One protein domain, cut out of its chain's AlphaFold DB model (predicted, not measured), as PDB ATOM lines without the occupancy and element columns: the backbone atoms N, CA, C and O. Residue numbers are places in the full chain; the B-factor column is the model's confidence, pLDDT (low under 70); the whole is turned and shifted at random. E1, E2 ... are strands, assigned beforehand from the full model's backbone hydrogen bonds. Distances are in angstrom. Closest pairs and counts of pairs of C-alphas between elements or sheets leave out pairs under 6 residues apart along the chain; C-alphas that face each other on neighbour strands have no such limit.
ATOM      1  N   ASP A  54     207.081 223.433 239.561       65.05
ATOM      2  CA  ASP A  54     205.676 223.847 239.495       65.05
ATOM      3  C   ASP A  54     205.540 225.365 239.589       65.05
ATOM      4  O   ASP A  54     205.098 225.938 240.593       65.05
ATOM      5  N   SER A  55     205.943 226.068 238.528       71.59
ATOM      6  CA  SER A  55     205.615 227.489 238.449       71.59
ATOM      7  C   SER A  55     204.082 227.637 238.401       71.59
ATOM      8  O   SER A  55     203.429 227.026 237.552       71.59
ATOM      9  N   PRO A  56     203.463 228.419 239.304       82.33
ATOM     10  CA  PRO A  56     202.010 228.512 239.356       82.33
ATOM     11  C   PRO A  56     201.479 229.195 238.093       82.33
ATOM     12  O   PRO A  56     202.061 230.176 237.628       82.33
ATOM     13  N   LEU A  57     200.324 228.751 237.587       90.17
ATOM     14  CA  LEU A  57     199.680 229.365 236.416       90.17
ATOM     15  C   LEU A  57     199.447 230.871 236.609       90.17
ATOM     16  O   LEU A  57     199.696 231.671 235.706       90.17
ATOM     17  N   ILE A  58     199.002 231.273 237.803       91.76
ATOM     18  CA  ILE A  58     198.762 232.671 238.164       91.76
ATOM     19  C   ILE A  58     199.597 233.024 239.389       91.76
ATOM     20  O   ILE A  58     199.493 232.388 240.435       91.76
ATOM     21  N   ARG A  59     200.404 234.086 239.287       86.47
ATOM     22  CA  ARG A  59     201.287 234.513 240.377       86.47
ATOM     23  C   ARG A  59     201.096 235.963 240.786       86.47
ATOM     24  O   ARG A  59     201.310 236.896 240.001       86.47
ATOM     25  N   PHE A  60     200.867 236.150 242.081       87.00
ATOM     26  CA  PHE A  60     200.819 237.445 242.749       87.00
ATOM     27  C   PHE A  60     202.107 237.743 243.526       87.00
ATOM     28  O   PHE A  60     202.938 236.875 243.790       87.00
ATOM     29  N   GLY A  61     202.283 239.012 243.891       81.03
ATOM     30  CA  GLY A  61     203.277 239.427 244.878       81.03
ATOM     31  C   GLY A  61     204.475 240.190 244.316       81.03
ATOM     32  O   GLY A  61     204.566 240.507 243.127       81.03
ATOM     33  N   LYS A  62     205.401 240.532 245.215       78.41
ATOM     34  CA  LYS A  62     206.555 241.408 244.942       78.41
ATOM     35  C   LYS A  62     207.874 240.653 244.735       78.41
ATOM     36  O   LYS A  62     208.857 241.278 244.353       78.41
ATOM     37  N   ARG A  63     207.911 239.346 245.001       72.14
ATOM     38  CA  ARG A  63     209.126 238.527 244.883       72.14
ATOM     39  C   ARG A  63     209.354 238.097 243.430       72.14
ATOM     40  O   ARG A  63     208.380 237.913 242.691       72.14
ATOM     41  N   ALA A  64     210.627 237.985 243.052       67.35
ATOM     42  CA  ALA A  64     211.028 237.335 241.810       67.35
ATOM     43  C   ALA A  64     210.589 235.865 241.846       67.35
ATOM     44  O   ALA A  64     210.316 235.307 242.917       67.35
ATOM     45  N   ALA A  65     210.374 235.314 240.665       63.13
ATOM     46  CA  ALA A  65     209.881 233.971 240.466       63.13
ATOM     47  C   ALA A  65     210.952 233.178 239.748       63.13
ATOM     48  O   ALA A  65     211.335 233.581 238.653       63.13
ATOM     49  N   ASP A  66     211.339 232.059 240.342       66.94
ATOM     50  CA  ASP A  66     212.036 230.989 239.645       66.94
ATOM     51  C   ASP A  66     210.960 230.365 238.734       66.94
ATOM     52  O   ASP A  66     210.085 229.639 239.201       66.94
ATOM     53  N   GLY A  67     210.863 230.837 237.488       70.60
ATOM     54  CA  GLY A  67     209.868 230.387 236.507       70.60
ATOM     55  C   GLY A  67     208.958 231.473 235.915       70.60
ATOM     56  O   GLY A  67     208.772 232.568 236.463       70.60
ATOM     57  N   ALA A  68     208.371 231.139 234.762       76.71
ATOM     58  CA  ALA A  68     207.459 231.984 233.997       76.71
ATOM     59  C   ALA A  68     206.000 231.555 234.237       76.71
ATOM     60  O   ALA A  68     205.510 230.660 233.553       76.71
ATOM     61  N   PRO A  69     205.266 232.192 235.167       85.82
ATOM     62  CA  PRO A  69     203.837 231.935 235.280       85.82
ATOM     63  C   PRO A  69     203.128 232.382 233.995       85.82
ATOM     64  O   PRO A  69     203.534 233.366 233.366       85.82
ATOM     65  N   LEU A  70     202.012 231.739 233.657       90.87
ATOM     66  CA  LEU A  70     201.180 232.169 232.533       90.87
ATOM     67  C   LEU A  70     200.687 233.612 232.746       90.87
ATOM     68  O   LEU A  70     200.775 234.446 231.843       90.87
ATOM     69  N   ILE A  71     200.223 233.932 233.960       92.66
ATOM     70  CA  ILE A  71     199.718 235.258 234.331       92.66
ATOM     71  C   ILE A  71     200.460 235.801 235.555       92.66
ATOM     72  O   ILE A  71     200.487 235.191 236.625       92.66
ATOM     73  N   ARG A  72     201.017 237.012 235.439       89.22
ATOM     74  CA  ARG A  72     201.772 237.667 236.519       89.22
ATOM     75  C   ARG A  72     201.174 239.001 236.950       89.22
ATOM     76  O   ARG A  72     201.052 239.918 236.139       89.22
ATOM     77  N   PHE A  73     200.977 239.168 238.259       89.39
ATOM     78  CA  PHE A  73     200.585 240.429 238.904       89.39
ATOM     79  C   PHE A  73     201.657 240.974 239.856       89.39
ATOM     80  O   PHE A  73     201.871 240.435 240.942       89.39
ATOM     81  N   GLY A  74     202.288 242.102 239.526       83.81
ATOM     82  CA  GLY A  74     203.197 242.798 240.450       83.81
ATOM     83  C   GLY A  74     204.603 243.010 239.893       83.81
ATOM     84  O   GLY A  74     204.766 243.754 238.923       83.81
ATOM     85  N   ARG A  75     205.631 242.449 240.555       78.37
ATOM     86  CA  ARG A  75     207.041 242.597 240.126       78.37
ATOM     87  C   ARG A  75     207.306 241.781 238.852       78.37
ATOM     88  O   ARG A  75     206.692 240.735 238.653       78.37
ATOM     89  N   ALA A  76     208.191 242.290 237.988       68.00
ATOM     90  CA  ALA A  76     208.702 241.539 236.841       68.00
ATOM     91  C   ALA A  76     209.311 240.215 237.327       68.00
ATOM     92  O   ALA A  76     210.053 240.259 238.313       68.00
ATOM     93  N   PRO A  77     208.951 239.069 236.731       67.16
ATOM     94  CA  PRO A  77     209.757 237.871 236.893       67.16
ATOM     95  C   PRO A  77     211.050 238.028 236.085       67.16
ATOM     96  O   PRO A  77     211.141 238.928 235.247       67.16
ATOM     97  N   GLU A  78     212.025 237.168 236.351       67.80
ATOM     98  CA  GLU A  78     213.219 237.052 235.506       67.80
ATOM     99  C   GLU A  78     212.835 236.470 234.142       67.80
ATOM    100  O   GLU A  78     213.227 236.993 233.104       67.80
ATOM    101  N   ALA A  79     211.945 235.476 234.136       74.76
ATOM    102  CA  ALA A  79     211.354 234.942 232.919       74.76
ATOM    103  C   ALA A  79     210.105 235.735 232.474       74.76
ATOM    104  O   ALA A  79     209.327 236.241 233.289       74.76
ATOM    105  N   SER A  80     209.879 235.850 231.165       80.01
ATOM    106  CA  SER A  80     208.732 236.576 230.610       80.01
ATOM    107  C   SER A  80     207.432 235.767 230.747       80.01
ATOM    108  O   SER A  80     207.341 234.680 230.180       80.01
ATOM    109  N   PRO A  81     206.396 236.280 231.440       87.19
ATOM    110  CA  PRO A  81     205.098 235.616 231.509       87.19
ATOM    111  C   PRO A  81     204.309 235.854 230.214       87.19
ATOM    112  O   PRO A  81     204.551 236.836 229.509       87.19
ATOM    113  N   PHE A  82     203.293 235.037 229.940       91.69
ATOM    114  CA  PHE A  82     202.431 235.246 228.772       91.69
ATOM    115  C   PHE A  82     201.583 236.521 228.913       91.69
ATOM    116  O   PHE A  82     201.555 237.367 228.017       91.69
ATOM    117  N   ILE A  83     200.948 236.706 230.079       93.50
ATOM    118  CA  ILE A  83     200.164 237.898 230.428       93.50
ATOM    119  C   ILE A  83     200.759 238.575 231.657       93.50
ATOM    120  O   ILE A  83     200.951 237.960 232.708       93.50
ATOM    121  N   ARG A  84     200.993 239.887 231.571       90.11
ATOM    122  CA  ARG A  84     201.498 240.670 232.703       90.11
ATOM    123  C   ARG A  84     200.621 241.855 233.052       90.11
ATOM    124  O   ARG A  84     200.341 242.712 232.216       90.11
ATOM    125  N   PHE A  85     200.365 241.986 234.347       90.42
ATOM    126  CA  PHE A  85     199.800 243.161 234.990       90.42
ATOM    127  C   PHE A  85     200.839 243.776 235.925       90.42
ATOM    128  O   PHE A  85     201.399 243.113 236.804       90.42
ATOM    129  N   GLY A  86     201.107 245.072 235.776       83.28
ATOM    130  CA  GLY A  86     202.005 245.724 236.718       83.28
ATOM    131  C   GLY A  86     202.329 247.180 236.439       83.28
ATOM    132  O   GLY A  86     202.212 247.702 235.328       83.28
ATOM    133  N   LYS A  87     202.796 247.837 237.502       79.34
ATOM    134  CA  LYS A  87     203.261 249.230 237.479       79.34
ATOM    135  C   LYS A  87     204.752 249.362 237.163       79.34
ATOM    136  O   LYS A  87     205.196 250.468 236.875       79.34
ATOM    137  N   ARG A  88     205.530 248.279 237.231       74.15
ATOM    138  CA  ARG A  88     206.983 248.303 236.995       74.15
ATOM    139  C   ARG A  88     207.314 247.902 235.562       74.15
ATOM    140  O   ARG A  88     206.589 247.090 234.973       74.15
ATOM    141  N   ALA A  89     208.398 248.446 235.016       68.22
ATOM    142  CA  ALA A  89     209.004 247.903 233.805       68.22
ATOM    143  C   ALA A  89     209.334 246.414 234.026       68.22
ATOM    144  O   ALA A  89     209.349 245.928 235.162       68.22
ATOM    145  N   ALA A  90     209.367 245.662 232.939       67.82
ATOM    146  CA  ALA A  90     209.943 244.328 232.934       67.82
ATOM    147  C   ALA A  90     210.955 244.324 231.808       67.82
ATOM    148  O   ALA A  90     210.672 244.932 230.769       67.82
ATOM    149  N   ASP A  91     212.048 243.628 232.055       69.58
ATOM    150  CA  ASP A  91     213.144 243.486 231.109       69.58
ATOM    151  C   ASP A  91     212.680 242.554 229.977       69.58
ATOM    152  O   ASP A  91     212.869 242.840 228.801       69.58
ATOM    153  N   GLY A  92     211.905 241.516 230.321       73.53
ATOM    154  CA  GLY A  92     211.223 240.654 229.357       73.53
ATOM    155  C   GLY A  92     209.970 241.269 228.712       73.53
ATOM    156  O   GLY A  92     209.201 242.015 229.337       73.53
ATOM    157  N   ALA A  93     209.713 240.868 227.463       78.90
ATOM    158  CA  ALA A  93     208.494 241.171 226.719       78.90
ATOM    159  C   ALA A  93     207.432 240.077 226.938       78.90
ATOM    160  O   ALA A  93     207.548 238.996 226.369       78.90
ATOM    161  N   PRO A  94     206.372 240.320 227.730       87.59
ATOM    162  CA  PRO A  94     205.224 239.418 227.740       87.59
ATOM    163  C   PRO A  94     204.464 239.512 226.411       87.59
ATOM    164  O   PRO A  94     204.477 240.564 225.764       87.59
ATOM    165  N   LEU A  95     203.717 238.470 226.045       92.37
ATOM    166  CA  LEU A  95     202.869 238.518 224.851       92.37
ATOM    167  C   LEU A  95     201.757 239.564 225.020       92.37
ATOM    168  O   LEU A  95     201.567 240.415 224.150       92.37
ATOM    169  N   ILE A  96     201.079 239.570 226.175       93.86
ATOM    170  CA  ILE A  96     200.046 240.555 226.521       93.86
ATOM    171  C   ILE A  96     200.464 241.354 227.751       93.86
ATOM    172  O   ILE A  96     200.780 240.811 228.813       93.86
ATOM    173  N   ARG A  97     200.393 242.685 227.650       90.65
ATOM    174  CA  ARG A  97     200.737 243.580 228.758       90.65
ATOM    175  C   ARG A  97     199.650 244.579 229.111       90.65
ATOM    176  O   ARG A  97     199.207 245.358 228.269       90.65
ATOM    177  N   PHE A  98     199.385 244.675 230.410       90.19
ATOM    178  CA  PHE A  98     198.573 245.706 231.041       90.19
ATOM    179  C   PHE A  98     199.418 246.584 231.975       90.19
ATOM    180  O   PHE A  98     200.254 246.103 232.746       90.19
ATOM    181  N   GLY A  99     199.158 247.892 231.958       84.11
ATOM    182  CA  GLY A  99     199.723 248.838 232.925       84.11
ATOM    183  C   GLY A  99     200.837 249.722 232.359       84.11
ATOM    184  O   GLY A  99     200.644 250.398 231.345       84.11
ATOM    185  N   ARG A 100     201.979 249.810 233.060       76.16
ATOM    186  CA  ARG A 100     203.082 250.723 232.682       76.16
ATOM    187  C   ARG A 100     203.822 250.205 231.448       76.16
ATOM    188  O   ARG A 100     203.866 248.999 231.224       76.16
ATOM    189  N   ALA A 101     204.429 251.104 230.671       67.74
ATOM    190  CA  ALA A 101     205.332 250.735 229.585       67.74
ATOM    191  C   ALA A 101     206.409 249.731 230.035       67.74
ATOM    192  O   ALA A 101     206.981 249.917 231.112       67.74
ATOM    193  N   PRO A 102     206.593 248.637 229.288       69.07
ATOM    194  CA  PRO A 102     207.794 247.821 229.377       69.07
ATOM    195  C   PRO A 102     208.967 248.532 228.703       69.07
ATOM    196  O   PRO A 102     208.761 249.481 227.945       69.07
ATOM    197  N   GLU A 103     210.166 248.026 228.957       70.43
ATOM    198  CA  GLU A 103     211.334 248.354 228.144       70.43
ATOM    199  C   GLU A 103     211.258 247.568 226.827       70.43
ATOM    200  O   GLU A 103     211.219 248.171 225.756       70.43
ATOM    201  N   ALA A 104     211.023 246.255 226.894       76.89
ATOM    202  CA  ALA A 104     210.825 245.408 225.715       76.89
ATOM    203  C   ALA A 104     209.398 245.483 225.119       76.89
ATOM    204  O   ALA A 104     208.410 245.619 225.840       76.89
ATOM    205  N   SER A 105     209.247 245.394 223.794       82.40
ATOM    206  CA  SER A 105     207.943 245.472 223.106       82.40
ATOM    207  C   SER A 105     207.086 244.217 223.330       82.40
ATOM    208  O   SER A 105     207.479 243.144 222.880       82.40
ATOM    209  N   PRO A 106     205.891 244.316 223.942       88.57
ATOM    210  CA  PRO A 106     204.950 243.204 223.982       88.57
ATOM    211  C   PRO A 106     204.216 243.096 222.641       88.57
ATOM    212  O   PRO A 106     204.085 244.090 221.921       88.57
ATOM    213  N   PHE A 107     203.648 241.932 222.338       92.60
ATOM    214  CA  PHE A 107     202.859 241.754 221.116       92.60
ATOM    215  C   PHE A 107     201.558 242.572 221.167       92.60
ATOM    216  O   PHE A 107     201.263 243.359 220.267       92.60
ATOM    217  N   ILE A 108     200.816 242.458 222.276       93.62
ATOM    218  CA  ILE A 108     199.587 243.209 222.550       93.62
ATOM    219  C   ILE A 108     199.764 244.051 223.812       93.62
ATOM    220  O   ILE A 108     200.157 243.566 224.877       93.62
ATOM    221  N   ARG A 109     199.398 245.334 223.730       90.43
ATOM    222  CA  ARG A 109     199.455 246.248 224.876       90.43
ATOM    223  C   ARG A 109     198.142 246.957 225.144       90.43
ATOM    224  O   ARG A 109     197.600 247.640 224.277       90.43
ATOM    225  N   PHE A 110     197.765 246.957 226.416       90.20
ATOM    226  CA  PHE A 110     196.711 247.782 226.986       90.20
ATOM    227  C   PHE A 110     197.310 248.816 227.938       90.20
ATOM    228  O   PHE A 110     198.086 248.497 228.844       90.20
ATOM    229  N   GLY A 111     196.939 250.083 227.770       84.02
ATOM    230  CA  GLY A 111     197.296 251.108 228.745       84.02
ATOM    231  C   GLY A 111     197.169 252.534 228.235       84.02
ATOM    232  O   GLY A 111     197.047 252.795 227.041       84.02
ATOM    233  N   LYS A 112     197.222 253.477 229.178       80.57
ATOM    234  CA  LYS A 112     197.090 254.919 228.910       80.57
ATOM    235  C   LYS A 112     198.429 255.640 228.719       80.57
ATOM    236  O   LYS A 112     198.442 256.786 228.298       80.57
ATOM    237  N   ARG A 113     199.545 255.007 229.097       75.33
ATOM    238  CA  ARG A 113     200.869 255.648 229.121       75.33
ATOM    239  C   ARG A 113     201.644 255.372 227.838       75.33
ATOM    240  O   ARG A 113     201.566 254.252 227.318       75.33
ATOM    241  N   ALA A 114     202.420 256.353 227.385       71.04
ATOM    242  CA  ALA A 114     203.401 256.206 226.312       71.04
ATOM    243  C   ALA A 114     204.406 255.085 226.636       71.04
ATOM    244  O   ALA A 114     204.584 254.735 227.801       71.04
ATOM    245  N   SER A 115     204.960 254.465 225.596       72.90
ATOM    246  CA  SER A 115     205.915 253.352 225.676       72.90
ATOM    247  C   SER A 115     206.980 253.615 224.628       72.90
ATOM    248  O   SER A 115     206.571 253.861 223.490       72.90
ATOM    249  N   PRO A 116     208.278 253.583 224.974       72.16
ATOM    250  CA  PRO A 116     209.333 253.787 223.985       72.16
ATOM    251  C   PRO A 116     209.283 252.698 222.907       72.16
ATOM    252  O   PRO A 116     209.535 252.974 221.745       72.16
ATOM    253  N   SER A 117     208.841 251.495 223.272       76.70
ATOM    254  CA  SER A 117     208.645 250.385 222.350       76.70
ATOM    255  C   SER A 117     207.244 250.370 221.716       76.70
ATOM    256  O   SER A 117     206.222 250.620 222.381       76.70
ATOM    257  N   ALA A 118     207.198 250.075 220.413       81.69
ATOM    258  CA  ALA A 118     205.974 249.879 219.642       81.69
ATOM    259  C   ALA A 118     205.507 248.419 219.770       81.69
ATOM    260  O   ALA A 118     206.213 247.522 219.321       81.69
ATOM    261  N   PRO A 119     204.340 248.143 220.376       88.65
ATOM    262  CA  PRO A 119     203.736 246.819 220.282       88.65
ATOM    263  C   PRO A 119     203.141 246.603 218.884       88.65
ATOM    264  O   PRO A 119     202.802 247.578 218.207       88.65
ATOM    265  N   LEU A 120     202.912 245.350 218.488       92.48
ATOM    266  CA  LEU A 120     202.222 245.060 217.227       92.48
ATOM    267  C   LEU A 120     200.766 245.541 217.286       92.48
ATOM    268  O   LEU A 120     200.314 246.267 216.401       92.48
ATOM    269  N   ILE A 121     200.059 245.217 218.374       93.43
ATOM    270  CA  ILE A 121     198.673 245.633 218.609       93.43
ATOM    271  C   ILE A 121     198.589 246.508 219.856       93.43
ATOM    272  O   ILE A 121     199.056 246.149 220.942       93.43
ATOM    273  N   ARG A 122     197.933 247.665 219.734       90.23
ATOM    274  CA  ARG A 122     197.753 248.585 220.862       90.23
ATOM    275  C   ARG A 122     196.319 249.016 221.092       90.23
ATOM    276  O   ARG A 122     195.664 249.561 220.207       90.23
ATOM    277  N   PHE A 123     195.938 248.961 222.362       89.84
ATOM    278  CA  PHE A 123     194.724 249.542 222.912       89.84
ATOM    279  C   PHE A 123     195.062 250.705 223.854       89.84
ATOM    280  O   PHE A 123     196.039 250.671 224.611       89.84
ATOM    281  N   GLY A 124     194.222 251.742 223.842       82.64
ATOM    282  CA  GLY A 124     194.286 252.860 224.786       82.64
ATOM    283  C   GLY A 124     194.889 254.152 224.224       82.64
ATOM    284  O   GLY A 124     195.117 254.305 223.022       82.64
ATOM    285  N   ARG A 125     195.107 255.126 225.115       73.48
ATOM    286  CA  ARG A 125     195.460 256.514 224.766       73.48
ATOM    287  C   ARG A 125     196.985 256.691 224.685       73.48
ATOM    288  O   ARG A 125     197.711 256.130 225.495       73.48
ATOM    289  N   SER A 126     197.446 257.462 223.699       62.82
ATOM    290  CA  SER A 126     198.820 257.982 223.557       62.82
ATOM    291  C   SER A 126     199.974 256.965 223.402       62.82
ATOM    292  O   SER A 126     200.483 256.428 224.386       62.82
ATOM    293  N   PRO A 127     200.419 256.668 222.171       63.68
ATOM    294  CA  PRO A 127     201.749 256.144 221.896       63.68
ATOM    295  C   PRO A 127     202.773 257.278 221.738       63.68
ATOM    296  O   PRO A 127     202.471 258.288 221.114       63.68
ATOM    297  N   SER A 128     203.990 257.060 222.224       64.96
ATOM    298  CA  SER A 128     205.183 257.668 221.621       64.96
ATOM    299  C   SER A 128     205.623 256.852 220.398       64.96
ATOM    300  O   SER A 128     205.945 257.425 219.371       64.96
ATOM    301  N   ALA A 129     205.531 255.517 220.474       74.22
ATOM    302  CA  ALA A 129     205.878 254.604 219.385       74.22
ATOM    303  C   ALA A 129     204.647 254.026 218.658       74.22
ATOM    304  O   ALA A 129     203.675 253.585 219.292       74.22
ATOM    305  N   VAL A 130     204.685 254.041 217.326       83.45
ATOM    306  CA  VAL A 130     203.558 253.708 216.444       83.45
ATOM    307  C   VAL A 130     203.379 252.185 216.339       83.45
ATOM    308  O   VAL A 130     204.292 251.511 215.879       83.45
ATOM    309  N   PRO A 131     202.234 251.617 216.761       88.72
ATOM    310  CA  PRO A 131     201.947 250.196 216.569       88.72
ATOM    311  C   PRO A 131     201.518 249.900 215.124       88.72
ATOM    312  O   PRO A 131     201.021 250.795 214.438       88.72
ATOM    313  N   LEU A 132     201.595 248.635 214.708       92.15
ATOM    314  CA  LEU A 132     201.061 248.197 213.414       92.15
ATOM    315  C   LEU A 132     199.530 248.321 213.379       92.15
ATOM    316  O   LEU A 132     198.967 248.928 212.468       92.15
ATOM    317  N   ILE A 133     198.868 247.786 214.409       93.25
ATOM    318  CA  ILE A 133     197.412 247.787 214.559       93.25
ATOM    319  C   ILE A 133     197.030 248.562 215.815       93.25
ATOM    320  O   ILE A 133     197.558 248.347 216.913       93.25
ATOM    321  N   ARG A 134     196.065 249.470 215.679       89.80
ATOM    322  CA  ARG A 134     195.623 250.316 216.785       89.80
ATOM    323  C   ARG A 134     194.119 250.345 216.951       89.80
ATOM    324  O   ARG A 134     193.384 250.629 216.013       89.80
ATOM    325  N   PHE A 135     193.710 250.266 218.211       89.63
ATOM    326  CA  PHE A 135     192.354 250.523 218.664       89.63
ATOM    327  C   PHE A 135     192.301 251.788 219.534       89.63
ATOM    328  O   PHE A 135     193.128 252.006 220.431       89.63
ATOM    329  N   GLY A 136     191.301 252.633 219.286       82.07
ATOM    330  CA  GLY A 136     190.990 253.814 220.097       82.07
ATOM    331  C   GLY A 136     191.663 255.116 219.640       82.07
ATOM    332  O   GLY A 136     192.214 255.224 218.547       82.07
ATOM    333  N   ARG A 137     191.601 256.150 220.490       75.83
ATOM    334  CA  ARG A 137     191.965 257.541 220.146       75.83
ATOM    335  C   ARG A 137     193.465 257.809 220.309       75.83
ATOM    336  O   ARG A 137     194.021 257.611 221.390       75.83
ATOM    337  N   SER A 138     194.124 258.276 219.248       72.57
ATOM    338  CA  SER A 138     195.536 258.695 219.266       72.57
ATOM    339  C   SER A 138     195.893 259.486 218.009       72.57
ATOM    340  O   SER A 138     195.345 259.185 216.952       72.57
ATOM    341  N   ALA A 139     196.851 260.409 218.126       71.45
ATOM    342  CA  ALA A 139     197.432 261.160 217.012       71.45
ATOM    343  C   ALA A 139     198.442 260.370 216.148       71.45
ATOM    344  O   ALA A 139     198.782 260.823 215.065       71.45
ATOM    345  N   ALA A 140     198.906 259.185 216.559       75.19
ATOM    346  CA  ALA A 140     199.852 258.400 215.755       75.19
ATOM    347  C   ALA A 140     199.204 257.783 214.508       75.19
ATOM    348  O   ALA A 140     198.012 257.466 214.541       75.19
ATOM    349  N   ALA A 141     199.998 257.549 213.464       81.14
ATOM    350  CA  ALA A 141     199.578 256.953 212.197       81.14
ATOM    351  C   ALA A 141     199.980 255.460 212.114       81.14
ATOM    352  O   ALA A 141     201.032 255.151 211.568       81.14
ATOM    353  N   PRO A 142     199.211 254.526 212.708       88.30
ATOM    354  CA  PRO A 142     199.436 253.087 212.529       88.30
ATOM    355  C   PRO A 142     199.120 252.665 211.088       88.30
ATOM    356  O   PRO A 142     198.419 253.388 210.380       88.30
ATOM    357  N   LEU A 143     199.528 251.458 210.690       91.72
ATOM    358  CA  LEU A 143     199.118 250.894 209.401       91.72
ATOM    359  C   LEU A 143     197.601 250.660 209.368       91.72
ATOM    360  O   LEU A 143     196.915 251.124 208.459       91.72
ATOM    361  N   ILE A 144     197.075 249.989 210.399       92.76
ATOM    362  CA  ILE A 144     195.651 249.670 210.528       92.76
ATOM    363  C   ILE A 144     195.091 250.321 211.789       92.76
ATOM    364  O   ILE A 144     195.622 250.174 212.897       92.76
ATOM    365  N   ARG A 145     193.973 251.029 211.637       88.84
ATOM    366  CA  ARG A 145     193.300 251.719 212.734       88.84
ATOM    367  C   ARG A 145     191.829 251.363 212.828       88.84
ATOM    368  O   ARG A 145     191.085 251.499 211.865       88.84
ATOM    369  N   PHE A 146     191.408 251.113 214.059       89.76
ATOM    370  CA  PHE A 146     190.018 251.056 214.479       89.76
ATOM    371  C   PHE A 146     189.715 252.242 215.411       89.76
ATOM    372  O   PHE A 146     190.277 252.365 216.507       89.76
ATOM    373  N   GLY A 147     188.832 253.141 214.973       84.69
ATOM    374  CA  GLY A 147     188.375 254.317 215.718       84.69
ATOM    375  C   GLY A 147     188.866 255.664 215.169       84.69
ATOM    376  O   GLY A 147     189.439 255.759 214.087       84.69
ATOM    377  N   ARG A 148     188.634 256.730 215.944       76.18
ATOM    378  CA  ARG A 148     188.812 258.132 215.520       76.18
ATOM    379  C   ARG A 148     190.263 258.625 215.644       76.18
ATOM    380  O   ARG A 148     190.889 258.434 216.694       76.18
ATOM    381  N   ALA A 149     190.775 259.308 214.615       69.50
ATOM    382  CA  ALA A 149     192.097 259.945 214.620       69.50
ATOM    383  C   ALA A 149     192.202 261.130 213.656       69.50
ATOM    384  O   ALA A 149     191.555 261.142 212.609       69.50
ATOM    385  N   SER A 150     193.082 262.072 214.001       67.96
ATOM    386  CA  SER A 150     193.488 263.188 213.140       67.96
ATOM    387  C   SER A 150     194.489 262.774 212.057       67.96
ATOM    388  O   SER A 150     194.496 263.368 210.990       67.96
ATOM    389  N   SER A 151     195.305 261.745 212.296       73.54
ATOM    390  CA  SER A 151     196.299 261.248 211.338       73.54
ATOM    391  C   SER A 151     195.750 260.155 210.418       73.54
ATOM    392  O   SER A 151     194.832 259.415 210.792       73.54
ATOM    393  N   ALA A 152     196.310 260.054 209.212       77.63
ATOM    394  CA  ALA A 152     195.898 259.111 208.174       77.63
ATOM    395  C   ALA A 152     196.646 257.765 208.310       77.63
ATOM    396  O   ALA A 152     197.833 257.705 207.999       77.63
ATOM    397  N   PRO A 153     196.004 256.690 208.812       86.85
ATOM    398  CA  PRO A 153     196.512 255.326 208.647       86.85
ATOM    399  C   PRO A 153     196.302 254.855 207.198       86.85
ATOM    400  O   PRO A 153     195.459 255.421 206.498       86.85
ATOM    401  N   LEU A 154     196.975 253.777 206.783       89.95
ATOM    402  CA  LEU A 154     196.718 253.154 205.476       89.95
ATOM    403  C   LEU A 154     195.291 252.595 205.403       89.95
ATOM    404  O   LEU A 154     194.579 252.819 204.431       89.95
ATOM    405  N   ILE A 155     194.861 251.896 206.457       91.57
ATOM    406  CA  ILE A 155     193.521 251.310 206.553       91.57
ATOM    407  C   ILE A 155     192.832 251.843 207.810       91.57
ATOM    408  O   ILE A 155     193.351 251.723 208.927       91.57
ATOM    409  N   ARG A 156     191.641 252.431 207.643       87.00
ATOM    410  CA  ARG A 156     190.820 252.954 208.742       87.00
ATOM    411  C   ARG A 156     189.440 252.311 208.757       87.00
ATOM    412  O   ARG A 156     188.689 252.425 207.797       87.00
ATOM    413  N   PHE A 157     189.069 251.799 209.921       87.64
ATOM    414  CA  PHE A 157     187.708 251.410 210.263       87.64
ATOM    415  C   PHE A 157     187.157 252.349 211.343       87.64
ATOM    416  O   PHE A 157     187.764 252.524 212.404       87.64
ATOM    417  N   GLY A 158     185.999 252.960 211.092       83.65
ATOM    418  CA  GLY A 158     185.302 253.829 212.045       83.65
ATOM    419  C   GLY A 158     185.079 255.260 211.550       83.65
ATOM    420  O   GLY A 158     185.485 255.640 210.455       83.65
ATOM    421  N   ARG A 159     184.396 256.058 212.377       72.17
ATOM    422  CA  ARG A 159     183.963 257.423 212.031       72.17
ATOM    423  C   ARG A 159     185.145 258.406 211.977       72.17
ATOM    424  O   ARG A 159     186.089 258.280 212.766       72.17
ATOM    425  N   LYS A 160     185.071 259.366 211.045       65.08
ATOM    426  CA  LYS A 160     186.002 260.504 210.943       65.08
ATOM    427  C   LYS A 160     185.883 261.418 212.173       65.08
ATOM    428  O   LYS A 160     184.762 261.589 212.695       65.08
TER     429      LYS A 160
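What this domain is: This is residues 54 to 160 of the 160 residues of the protein "FMRFamide-like neuropeptides 13" of Caenorhabditis elegans (UniProt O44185). With little regular structure, the chain winds in stacked turns, a solenoid with strands E1 to E9 side by side as one wall and the links looping round to close each turn. The printed part has 107 residues, 31 in nine named strands, with no named helix: all strand, parallel, in chain order E1 to E9. It is a compact rod, radius of gyration of the C-alphas 15.0 A, spanning 49 by 20 by 15 A.

Where its parts are: Find C-alpha 58 at (198.762, 232.671, 238.164), where E1, residues 58 to 61, begins its 10.5 A. Then read E2 at 71 to 74, E3 at 83 to 86, E4 at 96 to 99, E5 at 108 to 110, E6 at 121 to 123, E7 at 133 to 135, E8 at 144 to 146 and E9 at 155 to 157, ending at (187.708, 251.410, 210.263).

How they stand to each other: Look at edge strand E1: N 59 and O 71 of parallel E2 are 2.9 A apart, within hydrogen-bond range. At edge strand E9, parallel to E8, N 157 and O 145 are 2.8 A apart. The sheet is twisted.

The domain as a whole: The C-alphas farthest apart, Asp 54 and Lys 160, are 50.5 A apart. The printed part has no cut and no long link. Look for pLDDT under 70 in 18 residues, among them 64 to 66.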